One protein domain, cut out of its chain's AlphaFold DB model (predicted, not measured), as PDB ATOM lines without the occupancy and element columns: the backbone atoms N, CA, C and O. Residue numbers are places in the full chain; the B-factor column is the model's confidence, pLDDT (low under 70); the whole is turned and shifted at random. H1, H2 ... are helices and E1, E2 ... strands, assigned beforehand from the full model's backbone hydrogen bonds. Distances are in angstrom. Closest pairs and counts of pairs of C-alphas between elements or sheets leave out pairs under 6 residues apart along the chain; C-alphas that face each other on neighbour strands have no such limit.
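Overview. This is residues 15 to 131 of the 319 residues of the protein "Fatty alcohol:caffeoyl-CoA acyltransferase" of Thalictrum thalictroides (UniProt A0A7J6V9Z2). The model is a long, loose, open frame: H2 runs beside a two-strand ribbon of E1 and E6 on one long side, and a small three-strand sheet of E2, E5 and E4 stands at one end. H3 sits between H2 and that sheet, the chain crosses back from H1 to E3, and H4 and H5 lie towards the opposite end. The 117 printed residues hold five named helices and six named strands, in the order E1 E2 H1 E3 H2 H3 E4 E5 E6 H4 H5; the class is mixed, helices and strands. Both sheets, E2 - E5 - E4 and E1 - E6, are antiparallel. The whole is loose, with a radius of gyration of the C-alphas of 17.8 A, and elongated, spanning 53 by 33 by 20 A.

Arrangement. E1, residues 15 to 22, is the antiparallel neighbour of E6, residues 103 to 110, at 162 degrees; N 17 and O 107 are 2.8 A apart, within hydrogen-bond range. E2, residues 31 to 34, is an edge strand beside the inner strand E5, residues 93 to 98, with N 33 and O 96 2.8 A apart. H1, residues 37 to 41, only grazes this sheet. E3, residues 48 to 51, pairs with no named strand. H2, residues 60 to 77, is not on the three-strand sheet; its closest C-alphas to E1 are those of Arg 72 and Val 22, 6.3 A, and to E6 those of Val 64 and Val 107, 7.6 A. H3, residues 79 to 82, is close to H2 but not clearly touching, the C-alphas of Leu 75 and Ala 82 being 6.4 A apart. H3 is on the three-strand sheet, and its closest C-alphas to E5 are those of Phe 80 and Cys 98, 4.8 A. E4, residues 84 to 88, forms a hairpin with E5, and N 86 and O 95 are 2.8 A apart. H4, residues 114 to 117, and E3 are only just apart, at 8.0 A. H5, residues 125 to 130, and E6 are near each other. In H1 every O i to N i+4 pair is within hydrogen-bond range, in H2 12 of 14 and in H5 0 of 2, beside 3 of 3 O i to N i+3 pairs; H3 and H4 are too short for an O i to N i+4 pair.

Along the chain. E1 begins at C-alpha 15 (-23.949, 21.320, -18.006) and measures 20.4 A. H2 measures 26.3 A, ending at C-alpha 77 (-53.490, 23.423, -4.930). E5 measures 15.7 A and E6 23.0 A. H5 ends at C-alpha 130 (-26.344, 22.040, -8.528).

Size, cuts and confidence. The C-alphas farthest apart, of Val 56 and Val 90, are 55.5 A apart. The printed part has no cut and no long link. Mean pLDDT of the printed part is 89.3, and no printed residue is under 70.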
ATOM      1  N   THR A  15     -23.524  20.711 -16.748       87.31
ATOM      2  CA  THR A  15     -23.949  21.320 -18.006       87.31
ATOM      3  C   THR A  15     -25.462  21.481 -17.988       87.31
ATOM      4  O   THR A  15     -26.199  20.499 -17.876       87.31
ATOM      5  N   MET A  16     -25.927  22.724 -18.110       86.00
ATOM      6  CA  MET A  16     -27.350  23.034 -18.231       86.00
ATOM      7  C   MET A  16     -27.903  22.495 -19.549       86.00
ATOM      8  O   MET A  16     -27.383  22.806 -20.618       86.00
ATOM      9  N   GLN A  17     -28.972  21.706 -19.469       85.94
ATOM     10  CA  GLN A  17     -29.645  21.130 -20.633       85.94
ATOM     11  C   GLN A  17     -30.878  21.941 -21.025       85.94
ATOM     12  O   GLN A  17     -31.079  22.237 -22.200       85.94
ATOM     13  N   ASN A  18     -31.710  22.295 -20.044       83.75
ATOM     14  CA  ASN A  18     -32.937  23.045 -20.270       83.75
ATOM     15  C   ASN A  18     -33.302  23.891 -19.046       83.75
ATOM     16  O   ASN A  18     -33.001  23.529 -17.908       83.75
ATOM     17  N   PHE A  19     -33.996  24.995 -19.290       86.50
ATOM     18  CA  PHE A  19     -34.652  25.795 -18.269       86.50
ATOM     19  C   PHE A  19     -36.019  26.232 -18.791       86.50
ATOM     20  O   PHE A  19     -36.121  26.806 -19.878       86.50
ATOM     21  N   SER A  20     -37.066  25.988 -18.013       84.19
ATOM     22  CA  SER A  20     -38.432  26.368 -18.354       84.19
ATOM     23  C   SER A  20     -39.194  26.874 -17.134       84.19
ATOM     24  O   SER A  20     -38.808  26.665 -15.983       84.19
ATOM     25  N   MET A  21     -40.303  27.559 -17.401       89.44
ATOM     26  CA  MET A  21     -41.292  27.887 -16.382       89.44
ATOM     27  C   MET A  21     -42.386  26.823 -16.393       89.44
ATOM     28  O   MET A  21     -42.985  26.540 -17.432       89.44
ATOM     29  N   VAL A  22     -42.657  26.252 -15.225       90.81
ATOM     30  CA  VAL A  22     -43.715  25.271 -15.011       90.81
ATOM     31  C   VAL A  22     -44.935  25.988 -14.460       90.81
ATOM     32  O   VAL A  22     -44.885  26.633 -13.412       90.81
ATOM     33  N   TYR A  23     -46.040  25.874 -15.184       95.25
ATOM     34  CA  TYR A  23     -47.294  26.547 -14.862       95.25
ATOM     35  C   TYR A  23     -48.307  25.573 -14.245       95.25
ATOM     36  O   TYR A  23     -48.262  24.376 -14.561       95.25
ATOM     37  N   PRO A  24     -49.249  26.069 -13.418       96.69
ATOM     38  CA  PRO A  24     -50.378  25.275 -12.946       96.69
ATOM     39  C   PRO A  24     -51.077  24.532 -14.094       96.69
ATOM     40  O   PRO A  24     -51.239  25.064 -15.195       96.69
ATOM     41  N   MET A  25     -51.476  23.282 -13.851       96.19
ATOM     42  CA  MET A  25     -52.161  22.457 -14.857       96.19
ATOM     43  C   MET A  25     -53.544  23.008 -15.226       96.19
ATOM     44  O   MET A  25     -54.010  22.814 -16.347       96.19
ATOM     45  N   GLU A  26     -54.171  23.707 -14.285       96.06
ATOM     46  CA  GLU A  26     -55.487  24.320 -14.404       96.06
ATOM     47  C   GLU A  26     -55.391  25.815 -14.093       96.06
ATOM     48  O   GLU A  26     -54.457  26.272 -13.434       96.06
ATOM     49  N   LYS A  27     -56.363  26.595 -14.571       95.06
ATOM     50  CA  LYS A  27     -56.412  28.031 -14.290       95.06
ATOM     51  C   LYS A  27     -56.632  28.255 -12.790       95.06
ATOM     52  O   LYS A  27     -57.611  27.761 -12.243       95.06
ATOM     53  N   THR A  28     -55.777  29.059 -12.166       95.31
ATOM     54  CA  THR A  28     -55.944  29.503 -10.776       95.31
ATOM     55  C   THR A  28     -56.496  30.930 -10.733       95.31
ATOM     56  O   THR A  28     -56.361  31.701 -11.688       95.31
ATOM     57  N   GLU A  29     -57.161  31.291  -9.638       95.19
ATOM     58  CA  GLU A  29     -57.649  32.656  -9.436       95.19
ATOM     59  C   GLU A  29     -56.518  33.562  -8.956       95.19
ATOM     60  O   GLU A  29     -55.788  33.223  -8.025       95.19
ATOM     61  N   ARG A  30     -56.379  34.742  -9.573       95.94
ATOM     62  CA  ARG A  30     -55.386  35.716  -9.119       95.94
ATOM     63  C   ARG A  30     -55.843  36.361  -7.820       95.94
ATOM     64  O   ARG A  30     -56.925  36.941  -7.759       95.94
ATOM     65  N   ARG A  31     -54.983  36.318  -6.808       95.12
ATOM     66  CA  ARG A  31     -55.226  36.895  -5.483       95.12
ATOM     67  C   ARG A  31     -53.919  37.338  -4.842       95.12
ATOM     68  O   ARG A  31     -52.860  36.797  -5.149       95.12
ATOM     69  N   ASN A  32     -54.018  38.250  -3.885       93.69
ATOM     70  CA  ASN A  32     -52.905  38.539  -2.992       93.69
ATOM     71  C   ASN A  32     -53.018  37.650  -1.752       93.69
ATOM     72  O   ASN A  32     -54.078  37.569  -1.128       93.69
ATOM     73  N   MET A  33     -51.927  36.986  -1.391       94.19
ATOM     74  CA  MET A  33     -51.814  36.233  -0.153       94.19
ATOM     75  C   MET A  33     -51.066  37.065   0.880       94.19
ATOM     76  O   MET A  33     -49.951  37.530   0.640       94.19
ATOM     77  N   PHE A  34     -51.695  37.238   2.037       93.00
ATOM     78  CA  PHE A  34     -51.093  37.914   3.175       93.00
ATOM     79  C   PHE A  34     -49.924  37.103   3.743       93.00
ATOM     80  O   PHE A  34     -50.038  35.890   3.913       93.00
ATOM     81  N   LEU A  35     -48.836  37.794   4.087       92.69
ATOM     82  CA  LEU A  35     -47.714  37.237   4.837       92.69
ATOM     83  C   LEU A  35     -47.799  37.669   6.304       92.69
ATOM     84  O   LEU A  35     -47.846  38.871   6.619       92.69
ATOM     85  N   SER A  36     -47.799  36.678   7.198       91.62
ATOM     86  CA  SER A  36     -47.806  36.898   8.644       91.62
ATOM     87  C   SER A  36     -46.533  37.596   9.110       91.62
ATOM     88  O   SER A  36     -45.536  37.650   8.398       91.62
ATOM     89  N   ASN A  37     -46.536  38.114  10.336       90.50
ATOM     90  CA  ASN A  37     -45.356  38.750  10.927       90.50
ATOM     91  C   ASN A  37     -44.139  37.819  10.940       90.50
ATOM     92  O   ASN A  37     -43.018  38.270  10.722       90.50
ATOM     93  N   ILE A  38     -44.377  36.521  11.143       90.12
ATOM     94  CA  ILE A  38     -43.329  35.506  11.100       90.12
ATOM     95  C   ILE A  38     -42.808  35.378   9.666       90.12
ATOM     96  O   ILE A  38     -41.604  35.473   9.459       90.12
ATOM     97  N   ASP A  39     -43.692  35.273   8.671       90.62
ATOM     98  CA  ASP A  39     -43.294  35.190   7.258       90.62
ATOM     99  C   ASP A  39     -42.480  36.414   6.800       90.62
ATOM    100  O   ASP A  39     -41.511  36.264   6.061       90.62
ATOM    101  N   GLN A  40     -42.827  37.619   7.270       86.56
ATOM    102  CA  GLN A  40     -42.054  38.839   6.989       86.56
ATOM    103  C   GLN A  40     -40.635  38.758   7.578       86.56
ATOM    104  O   GLN A  40     -39.688  39.264   6.978       86.56
ATOM    105  N   ALA A  41     -40.488  38.142   8.755       82.62
ATOM    106  CA  ALA A  41     -39.224  38.063   9.483       82.62
ATOM    107  C   ALA A  41     -38.291  36.955   8.965       82.62
ATOM    108  O   ALA A  41     -37.073  37.122   9.006       82.62
ATOM    109  N   VAL A  42     -38.836  35.836   8.470       78.69
ATOM    110  CA  VAL A  42     -38.061  34.692   7.947       78.69
ATOM    111  C   VAL A  42     -38.152  34.551   6.428       78.69
ATOM    112  O   VAL A  42     -38.194  33.451   5.883       78.69
ATOM    113  N   ASN A  43     -38.150  35.678   5.722       74.00
ATOM    114  CA  ASN A  43     -38.213  35.703   4.267       74.00
ATOM    115  C   ASN A  43     -36.841  35.405   3.629       74.00
ATOM    116  O   ASN A  43     -36.154  36.330   3.196       74.00
ATOM    117  N   PHE A  44     -36.411  34.139   3.605       73.44
ATOM    118  CA  PHE A  44     -35.187  33.706   2.922       73.44
ATOM    119  C   PHE A  44     -35.292  32.321   2.287       73.44
ATOM    120  O   PHE A  44     -36.083  31.481   2.716       73.44
ATOM    121  N   TYR A  45     -34.460  32.063   1.275       71.62
ATOM    122  CA  TYR A  45     -34.415  30.749   0.643       71.62
ATOM    123  C   TYR A  45     -33.698  29.726   1.498       71.62
ATOM    124  O   TYR A  45     -32.557  29.911   1.921       71.62
ATOM    125  N   VAL A  46     -34.368  28.595   1.658       77.12
ATOM    126  CA  VAL A  46     -33.769  27.361   2.127       77.12
ATOM    127  C   VAL A  46     -33.541  26.488   0.901       77.12
ATOM    128  O   VAL A  46     -34.493  26.042   0.270       77.12
ATOM    129  N   GLN A  47     -32.278  26.296   0.532       81.12
ATOM    130  CA  GLN A  47     -31.896  25.426  -0.577       81.12
ATOM    131  C   GLN A  47     -31.652  24.018  -0.041       81.12
ATOM    132  O   GLN A  47     -30.914  23.849   0.932       81.12
ATOM    133  N   THR A  48     -32.265  23.021  -0.672       83.06
ATOM    134  CA  THR A  48     -32.131  21.607  -0.306       83.06
ATOM    135  C   THR A  48     -31.679  20.785  -1.498       83.06
ATOM    136  O   THR A  48     -32.031  21.062  -2.645       83.06
ATOM    137  N   LEU A  49     -30.870  19.772  -1.217       85.88
ATOM    138  CA  LEU A  49     -30.387  18.800  -2.182       85.88
ATOM    139  C   LEU A  49     -30.926  17.433  -1.795       85.88
ATOM    140  O   LEU A  49     -30.886  17.057  -0.626       85.88
ATOM    141  N   HIS A  50     -31.402  16.698  -2.794       87.69
ATOM    142  CA  HIS A  50     -31.931  15.352  -2.635       87.69
ATOM    143  C   HIS A  50     -31.249  14.443  -3.655       87.69
ATOM    144  O   HIS A  50     -31.444  14.584  -4.864       87.69
ATOM    145  N   PHE A  51     -30.431  13.515  -3.169       89.19
ATOM    146  CA  PHE A  51     -29.691  12.577  -4.006       89.19
ATOM    147  C   PHE A  51     -30.451  11.260  -4.109       89.19
ATOM    148  O   PHE A  51     -30.937  10.747  -3.102       89.19
ATOM    149  N   PHE A  52     -30.534  10.689  -5.307       90.06
ATOM    150  CA  PHE A  52     -31.251   9.437  -5.556       90.06
ATOM    151  C   PHE A  52     -30.330   8.411  -6.218       90.06
ATOM    152  O   PHE A  52     -29.553   8.779  -7.103       90.06
ATOM    153  N   PRO A  53     -30.403   7.127  -5.822       89.19
ATOM    154  CA  PRO A  53     -29.708   6.072  -6.541       89.19
ATOM    155  C   PRO A  53     -30.300   5.908  -7.946       89.19
ATOM    156  O   PRO A  53     -31.483   6.164  -8.179       89.19
ATOM    157  N   ALA A  54     -29.476   5.452  -8.891       87.69
ATOM    158  CA  ALA A  54     -29.949   5.141 -10.233       87.69
ATOM    159  C   ALA A  54     -30.994   4.014 -10.185       87.69
ATOM    160  O   ALA A  54     -30.792   3.000  -9.516       87.69
ATOM    161  N   ASN A  55     -32.089   4.172 -10.930       90.06
ATOM    162  CA  ASN A  55     -33.153   3.179 -11.007       90.06
ATOM    163  C   ASN A  55     -33.332   2.700 -12.451       90.06
ATOM    164  O   ASN A  55     -33.659   3.479 -13.342       90.06
ATOM    165  N   VAL A  56     -33.165   1.396 -12.676       91.06
ATOM    166  CA  VAL A  56     -33.210   0.779 -14.015       91.06
ATOM    167  C   VAL A  56     -34.546   0.971 -14.743       91.06
ATOM    168  O   VAL A  56     -34.583   0.965 -15.971       91.06
ATOM    169  N   ASN A  57     -35.642   1.173 -14.008       93.75
ATOM    170  CA  ASN A  57     -36.977   1.348 -14.585       93.75
ATOM    171  C   ASN A  57     -37.293   2.817 -14.930       93.75
ATOM    172  O   ASN A  57     -38.245   3.091 -15.674       93.75
ATOM    173  N   PHE A  58     -36.494   3.761 -14.423       91.50
ATOM    174  CA  PHE A  58     -36.717   5.198 -14.538       91.50
ATOM    175  C   PHE A  58     -35.471   5.881 -15.102       91.50
ATOM    176  O   PHE A  58     -34.541   6.209 -14.370       91.50
ATOM    177  N   SER A  59     -35.472   6.120 -16.416       91.75
ATOM    178  CA  SER A  59     -34.447   6.956 -17.042       91.75
ATOM    179  C   SER A  59     -34.558   8.410 -16.553       91.75
ATOM    180  O   SER A  59     -35.644   8.815 -16.119       91.75
ATOM    181  N   PRO A  60     -33.482   9.216 -16.637       89.56
ATOM    182  CA  PRO A  60     -33.512  10.624 -16.241       89.56
ATOM    183  C   PRO A  60     -34.670  11.405 -16.875       89.56
ATOM    184  O   PRO A  60     -35.353  12.156 -16.187       89.56
ATOM    185  N   GLU A  61     -34.977  11.154 -18.147       90.75
ATOM    186  CA  GLU A  61     -36.061  11.821 -18.877       90.75
ATOM    187  C   GLU A  61     -37.431  11.489 -18.271       90.75
ATOM    188  O   GLU A  61     -38.254  12.380 -18.072       90.75
ATOM    189  N   LYS A  62     -37.658  10.219 -17.899       92.88
ATOM    190  CA  LYS A  62     -38.893   9.791 -17.218       92.88
ATOM    191  C   LYS A  62     -39.027  10.410 -15.829       92.88
ATOM    192  O   LYS A  62     -40.145  10.676 -15.388       92.88
ATOM    193  N   VAL A  63     -37.915  10.580 -15.113       92.62
ATOM    194  CA  VAL A  63     -37.901  11.231 -13.794       92.62
ATOM    195  C   VAL A  63     -38.248  12.710 -13.946       92.62
ATOM    196  O   VAL A  63     -39.172  13.177 -13.283       92.62
ATOM    197  N   VAL A  64     -37.583  13.412 -14.867       92.38
ATOM    198  CA  VAL A  64     -37.841  14.825 -15.188       92.38
ATOM    199  C   VAL A  64     -39.309  15.042 -15.554       92.38
ATOM    200  O   VAL A  64     -39.973  15.860 -14.921       92.38
ATOM    201  N   GLU A  65     -39.855  14.247 -16.481       93.56
ATOM    202  CA  GLU A  65     -41.264  14.327 -16.891       93.56
ATOM    203  C   GLU A  65     -42.222  14.127 -15.703       93.56
ATOM    204  O   GLU A  65     -43.239  14.815 -15.574       93.56
ATOM    205  N   LYS A  66     -41.915  13.182 -14.804       95.25
ATOM    206  CA  LYS A  66     -42.737  12.918 -13.615       95.25
ATOM    207  C   LYS A  66     -42.683  14.056 -12.606       95.25
ATOM    208  O   LYS A  66     -43.736  14.401 -12.072       95.25
ATOM    209  N   ILE A  67     -41.504  14.625 -12.349       94.19
ATOM    210  CA  ILE A  67     -41.342  15.766 -11.439       94.19
ATOM    211  C   ILE A  67     -42.076  16.982 -11.999       94.19
ATOM    212  O   ILE A  67     -42.874  17.584 -11.284       94.19
ATOM    213  N   GLU A  68     -41.878  17.298 -13.280       91.94
ATOM    214  CA  GLU A  68     -42.546  18.421 -13.933       91.94
ATOM    215  C   GLU A  68     -44.073  18.264 -13.863       91.94
ATOM    216  O   GLU A  68     -44.773  19.152 -13.378       91.94
ATOM    217  N   ASN A  69     -44.610  17.099 -14.241       95.31
ATOM    218  CA  ASN A  69     -46.048  16.835 -14.168       95.31
ATOM    219  C   ASN A  69     -46.605  16.875 -12.736       95.31
ATOM    220  O   ASN A  69     -47.737  17.326 -12.537       95.31
ATOM    221  N   ALA A  70     -45.848  16.398 -11.744       95.50
ATOM    222  CA  ALA A  70     -46.236  16.488 -10.339       95.50
ATOM    223  C   ALA A  70     -46.277  17.948  -9.870       95.50
ATOM    224  O   ALA A  70     -47.265  18.358  -9.260       95.50
ATOM    225  N   LEU A  71     -45.270  18.748 -10.234       93.94
ATOM    226  CA  LEU A  71     -45.217  20.176  -9.933       93.94
ATOM    227  C   LEU A  71     -46.414  20.911 -10.549       93.94
ATOM    228  O   LEU A  71     -47.109  21.627  -9.838       93.94
ATOM    229  N   ARG A  72     -46.755  20.657 -11.818       96.25
ATOM    230  CA  ARG A  72     -47.934  21.265 -12.473       96.25
ATOM    231  C   ARG A  72     -49.242  21.014 -11.721       96.25
ATOM    232  O   ARG A  72     -50.073  21.915 -11.639       96.25
ATOM    233  N   LYS A  73     -49.434  19.805 -11.184       96.88
ATOM    234  CA  LYS A  73     -50.610  19.456 -10.365       96.88
ATOM    235  C   LYS A  73     -50.566  20.142  -9.002       96.88
ATOM    236  O   LYS A  73     -51.577  20.668  -8.546       96.88
ATOM    237  N   LEU A  74     -49.392  20.160  -8.373       95.25
ATOM    238  CA  LEU A  74     -49.177  20.783  -7.072       95.25
ATOM    239  C   LEU A  74     -49.454  22.291  -7.124       95.25
ATOM    240  O   LEU A  74     -50.131  22.811  -6.244       95.25
ATOM    241  N   LEU A  75     -49.029  22.966  -8.194       95.81
ATOM    242  CA  LEU A  75     -49.259  24.394  -8.419       95.81
ATOM    243  C   LEU A  75     -50.742  24.777  -8.591       95.81
ATOM    244  O   LEU A  75     -51.053  25.961  -8.580       95.81
ATOM    245  N   VAL A  76     -51.666  23.821  -8.744       95.50
ATOM    246  CA  VAL A  76     -53.114  24.109  -8.697       95.50
ATOM    247  C   VAL A  76     -53.586  24.273  -7.250       95.50
ATOM    248  O   VAL A  76     -54.360  25.175  -6.950       95.50
ATOM    249  N   GLN A  77     -53.108  23.411  -6.349       93.62
ATOM    250  CA  GLN A  77     -53.490  23.423  -4.930       93.62
ATOM    251  C   GLN A  77     -52.680  24.446  -4.121       93.62
ATOM    252  O   GLN A  77     -53.182  25.035  -3.169       93.62
ATOM    253  N   TYR A  78     -51.429  24.668  -4.524       93.88
ATOM    254  CA  TYR A  78     -50.479  25.592  -3.912       93.88
ATOM    255  C   TYR A  78     -50.075  26.666  -4.933       93.88
ATOM    256  O   TYR A  78     -48.902  26.846  -5.255       93.88
ATOM    257  N   ASP A  79     -51.078  27.365  -5.462       94.19
ATOM    258  CA  ASP A  79     -50.969  28.416  -6.487       94.19
ATOM    259  C   ASP A  79     -49.962  29.524  -6.148       94.19
ATOM    260  O   ASP A  79     -49.280  30.047  -7.032       94.19
ATOM    261  N   PHE A  80     -49.810  29.841  -4.862       94.19
ATOM    262  CA  PHE A  80     -48.853  30.831  -4.373       94.19
ATOM    263  C   PHE A  80     -47.393  30.491  -4.716       94.19
ATOM    264  O   PHE A  80     -46.585  31.407  -4.856       94.19
ATOM    265  N   LEU A  81     -47.045  29.211  -4.917       92.94
ATOM    266  CA  LEU A  81     -45.702  28.794  -5.349       92.94
ATOM    267  C   LEU A  81     -45.393  29.201  -6.798       92.94
ATOM    268  O   LEU A  81     -44.229  29.296  -7.174       92.94
ATOM    269  N   ALA A  82     -46.425  29.463  -7.605       94.44
ATOM    270  CA  ALA A  82     -46.305  30.033  -8.945       94.44
ATOM    271  C   ALA A  82     -46.455  31.567  -8.950       94.44
ATOM    272  O   ALA A  82     -46.549  32.158 -10.026       94.44
ATOM    273  N   GLY A  83     -46.536  32.207  -7.779       94.00
ATOM    274  CA  GLY A  83     -46.698  33.652  -7.630       94.00
ATOM    275  C   GLY A  83     -45.381  34.433  -7.624       94.00
ATOM    276  O   GLY A  83     -44.306  33.915  -7.943       94.00
ATOM    277  N   ARG A  84     -45.463  35.710  -7.244       92.56
ATOM    278  CA  ARG A  84     -44.309  36.597  -7.011       92.56
ATOM    279  C   ARG A  84     -44.450  37.313  -5.676       92.56
ATOM    280  O   ARG A  84     -45.560  37.678  -5.289       92.56
ATOM    281  N   LEU A  85     -43.334  37.531  -4.978       90.62
ATOM    282  CA  LEU A  85     -43.343  38.463  -3.855       90.62
ATOM    283  C   LEU A  85     -43.588  39.869  -4.380       90.62
ATOM    284  O   LEU A  85     -42.992  40.295  -5.366       90.62
ATOM    285  N   LYS A  86     -44.431  40.606  -3.671       90.19
ATOM    286  CA  LYS A  86     -44.748  41.988  -3.977       90.19
ATOM    287  C   LYS A  86     -44.718  42.802  -2.698       90.19
ATOM    288  O   LYS A  86     -45.336  42.428  -1.706       90.19
ATOM    289  N   PHE A  87     -44.015  43.927  -2.723       89.19
ATOM    290  CA  PHE A  87     -44.063  44.890  -1.630       89.19
ATOM    291  C   PHE A  87     -45.258  45.829  -1.813       89.19
ATOM    292  O   PHE A  87     -45.407  46.452  -2.863       89.19
ATOM    293  N   ASP A  88     -46.109  45.928  -0.795       87.50
ATOM    294  CA  ASP A  88     -47.171  46.926  -0.705       87.50
ATOM    295  C   ASP A  88     -46.621  48.160   0.035       87.50
ATOM    296  O   ASP A  88     -46.414  48.098   1.253       87.50
ATOM    297  N   PRO A  89     -46.379  49.292  -0.655       87.06
ATOM    298  CA  PRO A  89     -45.819  50.490  -0.034       87.06
ATOM    299  C   PRO A  89     -46.815  51.229   0.869       87.06
ATOM    300  O   PRO A  89     -46.386  51.988   1.733       87.06
ATOM    301  N   VAL A  90     -48.125  51.015   0.698       88.06
ATOM    302  CA  VAL A  90     -49.164  51.640   1.531       88.06
ATOM    303  C   VAL A  90     -49.226  50.944   2.886       88.06
ATOM    304  O   VAL A  90     -49.305  51.604   3.919       88.06
ATOM    305  N   LYS A  91     -49.154  49.608   2.889       86.44
ATOM    306  CA  LYS A  91     -49.127  48.807   4.123       86.44
ATOM    307  C   LYS A  91     -47.722  48.670   4.710       86.44
ATOM    308  O   LYS A  91     -47.587  48.335   5.882       86.44
ATOM    309  N   GLY A  92     -46.683  48.890   3.905       87.19
ATOM    310  CA  GLY A  92     -45.288  48.669   4.279       87.19
ATOM    311  C   GLY A  92     -44.957  47.193   4.526       87.19
ATOM    312  O   GLY A  92     -44.181  46.894   5.438       87.19
ATOM    313  N   ARG A  93     -45.577  46.278   3.764       88.94
ATOM    314  CA  ARG A  93     -45.536  44.819   3.976       88.94
ATOM    315  C   ARG A  93     -45.339  44.060   2.667       88.94
ATOM    316  O   ARG A  93     -45.799  44.506   1.621       88.94
ATOM    317  N   LEU A  94     -44.703  42.892   2.735       90.75
ATOM    318  CA  LEU A  94     -44.680  41.941   1.621       90.75
ATOM    319  C   LEU A  94     -45.981  41.125   1.569       90.75
ATOM    320  O   LEU A  94     -46.543  40.766   2.604       90.75
ATOM    321  N   GLU A  95     -46.420  40.806   0.360       93.62
ATOM    322  CA  GLU A  95     -47.519  39.895   0.035       93.62
ATOM    323  C   GLU A  95     -47.069  38.969  -1.109       93.62
ATOM    324  O   GLU A  95     -46.093  39.262  -1.804       93.62
ATOM    325  N   ILE A  96     -47.774  37.856  -1.330       94.38
ATOM    326  CA  ILE A  96     -47.581  37.035  -2.535       94.38
ATOM    327  C   ILE A  96     -48.686  37.375  -3.534       94.38
ATOM    328  O   ILE A  96     -49.859  37.104  -3.274       94.38
ATOM    329  N   ASP A  97     -48.322  37.921  -4.690       95.44
ATOM    330  CA  ASP A  97     -49.213  38.015  -5.847       95.44
ATOM    331  C   ASP A  97     -49.289  36.633  -6.505       95.44
ATOM    332  O   ASP A  97     -48.364  36.203  -7.199       95.44
ATOM    333  N   CYS A  98     -50.380  35.911  -6.251       96.38
ATOM    334  CA  CYS A  98     -50.648  34.589  -6.815       96.38
ATOM    335  C   CYS A  98     -51.105  34.758  -8.272       96.38
ATOM    336  O   CYS A  98     -52.281  34.627  -8.590       96.38
ATOM    337  N   ASN A  99     -50.178  35.132  -9.154       95.38
ATOM    338  CA  ASN A  99     -50.439  35.534 -10.542       95.38
ATOM    339  C   ASN A  99     -50.188  34.431 -11.582       95.38
ATOM    340  O   ASN A  99     -50.202  34.711 -12.780       95.38
ATOM    341  N   SER A 100     -49.953  33.196 -11.130       95.50
ATOM    342  CA  SER A 100     -49.689  32.037 -11.993       95.50
ATOM    343  C   SER A 100     -48.496  32.233 -12.940       95.50
ATOM    344  O   SER A 100     -48.442  31.598 -13.992       95.50
ATOM    345  N   ALA A 101     -47.526  33.081 -12.584       93.88
ATOM    346  CA  ALA A 101     -46.320  33.329 -13.376       93.88
ATOM    347  C   ALA A 101     -45.384  32.107 -13.480       93.88
ATOM    348  O   ALA A 101     -44.402  32.140 -14.224       93.88
ATOM    349  N   GLY A 102     -45.699  31.026 -12.767       89.94
ATOM    350  CA  GLY A 102     -45.025  29.737 -12.843       89.94
ATOM    351  C   GLY A 102     -43.836  29.631 -11.892       89.94
ATOM    352  O   GLY A 102     -43.359  30.632 -11.346       89.94
ATOM    353  N   ALA A 103     -43.363  28.399 -11.720       90.19
ATOM    354  CA  ALA A 103     -42.166  28.049 -10.965       90.19
ATOM    355  C   ALA A 103     -41.024  27.684 -11.926       90.19
ATOM    356  O   ALA A 103     -41.248  26.990 -12.916       90.19
ATOM    357  N   GLY A 104     -39.807  28.156 -11.647       88.38
ATOM    358  CA  GLY A 104     -38.637  27.820 -12.460       88.38
ATOM    359  C   GLY A 104     -38.267  26.343 -12.328       88.38
ATOM    360  O   GLY A 104     -38.253  25.800 -11.223       88.38
ATOM    361  N   PHE A 105     -37.955  25.701 -13.449       88.19
ATOM    362  CA  PHE A 105     -37.576  24.295 -13.513       88.19
ATOM    363  C   PHE A 105     -36.371  24.126 -14.436       88.19
ATOM    364  O   PHE A 105     -36.397  24.507 -15.608       88.19
ATOM    365  N   ALA A 106     -35.291  23.584 -13.883       89.19
ATOM    366  CA  ALA A 106     -34.016  23.419 -14.560       89.19
ATOM    367  C   ALA A 106     -33.673  21.937 -14.686       89.19
ATOM    368  O   ALA A 106     -33.862  21.162 -13.749       89.19
ATOM    369  N   VAL A 107     -33.114  21.569 -15.834       88.00
ATOM    370  CA  VAL A 107     -32.553  20.244 -16.084       88.00
ATOM    371  C   VAL A 107     -31.094  20.422 -16.463       88.00
ATOM    372  O   VAL A 107     -30.760  21.223 -17.341       88.00
ATOM    373  N   ALA A 108     -30.227  19.669 -15.803       89.25
ATOM    374  CA  ALA A 108     -28.794  19.677 -16.033       89.25
ATOM    375  C   ALA A 108     -28.245  18.249 -15.959       89.25
ATOM    376  O   ALA A 108     -28.864  17.358 -15.375       89.25
ATOM    377  N   SER A 109     -27.064  18.046 -16.530       89.88
ATOM    378  CA  SER A 109     -26.309  16.797 -16.425       89.88
ATOM    379  C   SER A 109     -24.909  17.054 -15.897       89.88
ATOM    380  O   SER A 109     -24.351  18.121 -16.124       89.88
ATOM    381  N   SER A 110     -24.331  16.052 -15.247       90.56
ATOM    382  CA  SER A 110     -22.931  16.038 -14.834       90.56
ATOM    383  C   SER A 110     -22.210  14.883 -15.524       90.56
ATOM    384  O   SER A 110     -22.802  13.829 -15.759       90.56
ATOM    385  N   GLU A 111     -20.929  15.077 -15.836       90.88
ATOM    386  CA  GLU A 111     -20.033  13.994 -16.267       90.88
ATOM    387  C   GLU A 111     -19.673  13.040 -15.111       90.88
ATOM    388  O   GLU A 111     -19.135  11.956 -15.340       90.88
ATOM    389  N   LEU A 112     -19.961  13.436 -13.865       89.69
ATOM    390  CA  LEU A 112     -19.695  12.656 -12.666       89.69
ATOM    391  C   LEU A 112     -20.892  11.777 -12.297       89.69
ATOM    392  O   LEU A 112     -22.053  12.185 -12.322       89.69
ATOM    393  N   THR A 113     -20.589  10.558 -11.869       88.38
ATOM    394  CA  THR A 113     -21.547   9.668 -11.211       88.38
ATOM    395  C   THR A 113     -21.762  10.072  -9.754       88.38
ATOM    396  O   THR A 113     -20.906  10.702  -9.135       88.38
ATOM    397  N   LEU A 114     -22.867   9.615  -9.154       87.69
ATOM    398  CA  LEU A 114     -23.144   9.851  -7.733       87.69
ATOM    399  C   LEU A 114     -22.018   9.338  -6.816       87.69
ATOM    400  O   LEU A 114     -21.722   9.959  -5.804       87.69
ATOM    401  N   ALA A 115     -21.362   8.230  -7.182       86.69
ATOM    402  CA  ALA A 115     -20.237   7.680  -6.423       86.69
ATOM    403  C   ALA A 115     -18.979   8.565  -6.494       86.69
ATOM    404  O   ALA A 115     -18.199   8.603  -5.547       86.69
ATOM    405  N   GLN A 116     -18.792   9.300  -7.595       87.56
ATOM    406  CA  GLN A 116     -17.675  10.234  -7.767       87.56
ATOM    407  C   GLN A 116     -17.872  11.550  -7.006       87.56
ATOM    408  O   GLN A 116     -16.919  12.315  -6.887       87.56
ATOM    409  N   LEU A 117     -19.067  11.809  -6.461       85.06
ATOM    410  CA  LEU A 117     -19.306  12.953  -5.574       85.06
ATOM    411  C   LEU A 117     -18.709  12.757  -4.172       85.06
ATOM    412  O   LEU A 117     -18.616  13.723  -3.417       85.06
ATOM    413  N   GLY A 118     -18.273  11.536  -3.850       84.62
ATOM    414  CA  GLY A 118     -17.780  11.161  -2.533       84.62
ATOM    415  C   GLY A 118     -18.907  10.756  -1.585       84.62
ATOM    416  O   GLY A 118     -20.009  10.395  -2.003       84.62
ATOM    417  N   ASP A 119     -18.601  10.785  -0.294       84.31
ATOM    418  CA  ASP A 119     -19.591  10.547   0.747       84.31
ATOM    419  C   ASP A 119     -20.454  11.804   0.937       84.31
ATOM    420  O   ASP A 119     -19.964  12.871   1.308       84.31
ATOM    421  N   LEU A 120     -21.746  11.658   0.632       83.06
ATOM    422  CA  LEU A 120     -22.726  12.742   0.591       83.06
ATOM    423  C   LEU A 120     -23.022  13.320   1.978       83.06
ATOM    424  O   LEU A 120     -23.508  14.448   2.052       83.06
ATOM    425  N   VAL A 121     -22.721  12.577   3.052       79.56
ATOM    426  CA  VAL A 121     -22.872  13.049   4.437       79.56
ATOM    427  C   VAL A 121     -22.007  14.285   4.677       79.56
ATOM    428  O   VAL A 121     -22.431  15.223   5.358       79.56
ATOM    429  N   TYR A 122     -20.817  14.330   4.074       79.31
ATOM    430  CA  TYR A 122     -19.899  15.446   4.241       79.31
ATOM    431  C   TYR A 122     -20.242  16.614   3.309       79.31
ATOM    432  O   TYR A 122     -20.537  16.428   2.126       79.31
ATOM    433  N   PRO A 123     -20.165  17.858   3.812       72.94
ATOM    434  CA  PRO A 123     -20.467  19.028   3.009       72.94
ATOM    435  C   PRO A 123     -19.442  19.217   1.884       72.94
ATOM    436  O   PRO A 123     -18.234  19.194   2.115       72.94
ATOM    437  N   ASN A 124     -19.932  19.486   0.673       81.88
ATOM    438  CA  ASN A 124     -19.107  19.838  -0.479       81.88
ATOM    439  C   ASN A 124     -19.527  21.212  -1.018       81.88
ATOM    440  O   ASN A 124     -20.667  21.400  -1.444       81.88
ATOM    441  N   SER A 125     -18.600  22.174  -1.038       80.44
ATOM    442  CA  SER A 125     -18.860  23.516  -1.574       80.44
ATOM    443  C   SER A 125     -19.221  23.507  -3.063       80.44
ATOM    444  O   SER A 125     -19.948  24.386  -3.521       80.44
ATOM    445  N   ALA A 126     -18.778  22.496  -3.817       85.00
ATOM    446  CA  ALA A 126     -19.110  22.341  -5.226       85.00
ATOM    447  C   ALA A 126     -20.600  22.039  -5.453       85.00
ATOM    448  O   ALA A 126     -21.107  22.313  -6.538       85.00
ATOM    449  N   PHE A 127     -21.334  21.556  -4.438       85.81
ATOM    450  CA  PHE A 127     -22.778  21.329  -4.541       85.81
ATOM    451  C   PHE A 127     -23.577  22.604  -4.845       85.81
ATOM    452  O   PHE A 127     -24.690  22.499  -5.354       85.81
ATOM    453  N   GLY A 128     -23.010  23.800  -4.632       82.25
ATOM    454  CA  GLY A 128     -23.633  25.051  -5.077       82.25
ATOM    455  C   GLY A 128     -23.857  25.098  -6.592       82.25
ATOM    456  O   GLY A 128     -24.833  25.680  -7.046       82.25
ATOM    457  N   GLN A 129     -23.040  24.385  -7.377       83.56
ATOM    458  CA  GLN A 129     -23.193  24.260  -8.835       83.56
ATOM    459  C   GLN A 129     -24.452  23.478  -9.244       83.56
ATOM    460  O   GLN A 129     -24.845  23.520 -10.408       83.56
ATOM    461  N   LEU A 130     -25.079  22.751  -8.310       82.94
ATOM    462  CA  LEU A 130     -26.344  22.040  -8.528       82.94
ATOM    463  C   LEU A 130     -27.566  22.946  -8.326       82.94
ATOM    464  O   LEU A 130     -28.688  22.524  -8.601       82.94
ATOM    465  N   ILE A 131     -27.363  24.176  -7.842       80.12
ATOM    466  CA  ILE A 131     -28.423  25.159  -7.645       80.12
ATOM    467  C   ILE A 131     -28.328  26.249  -8.714       80.12
ATOM    468  O   ILE A 131     -27.270  26.810  -8.984       80.12
TER     469      ILE A 131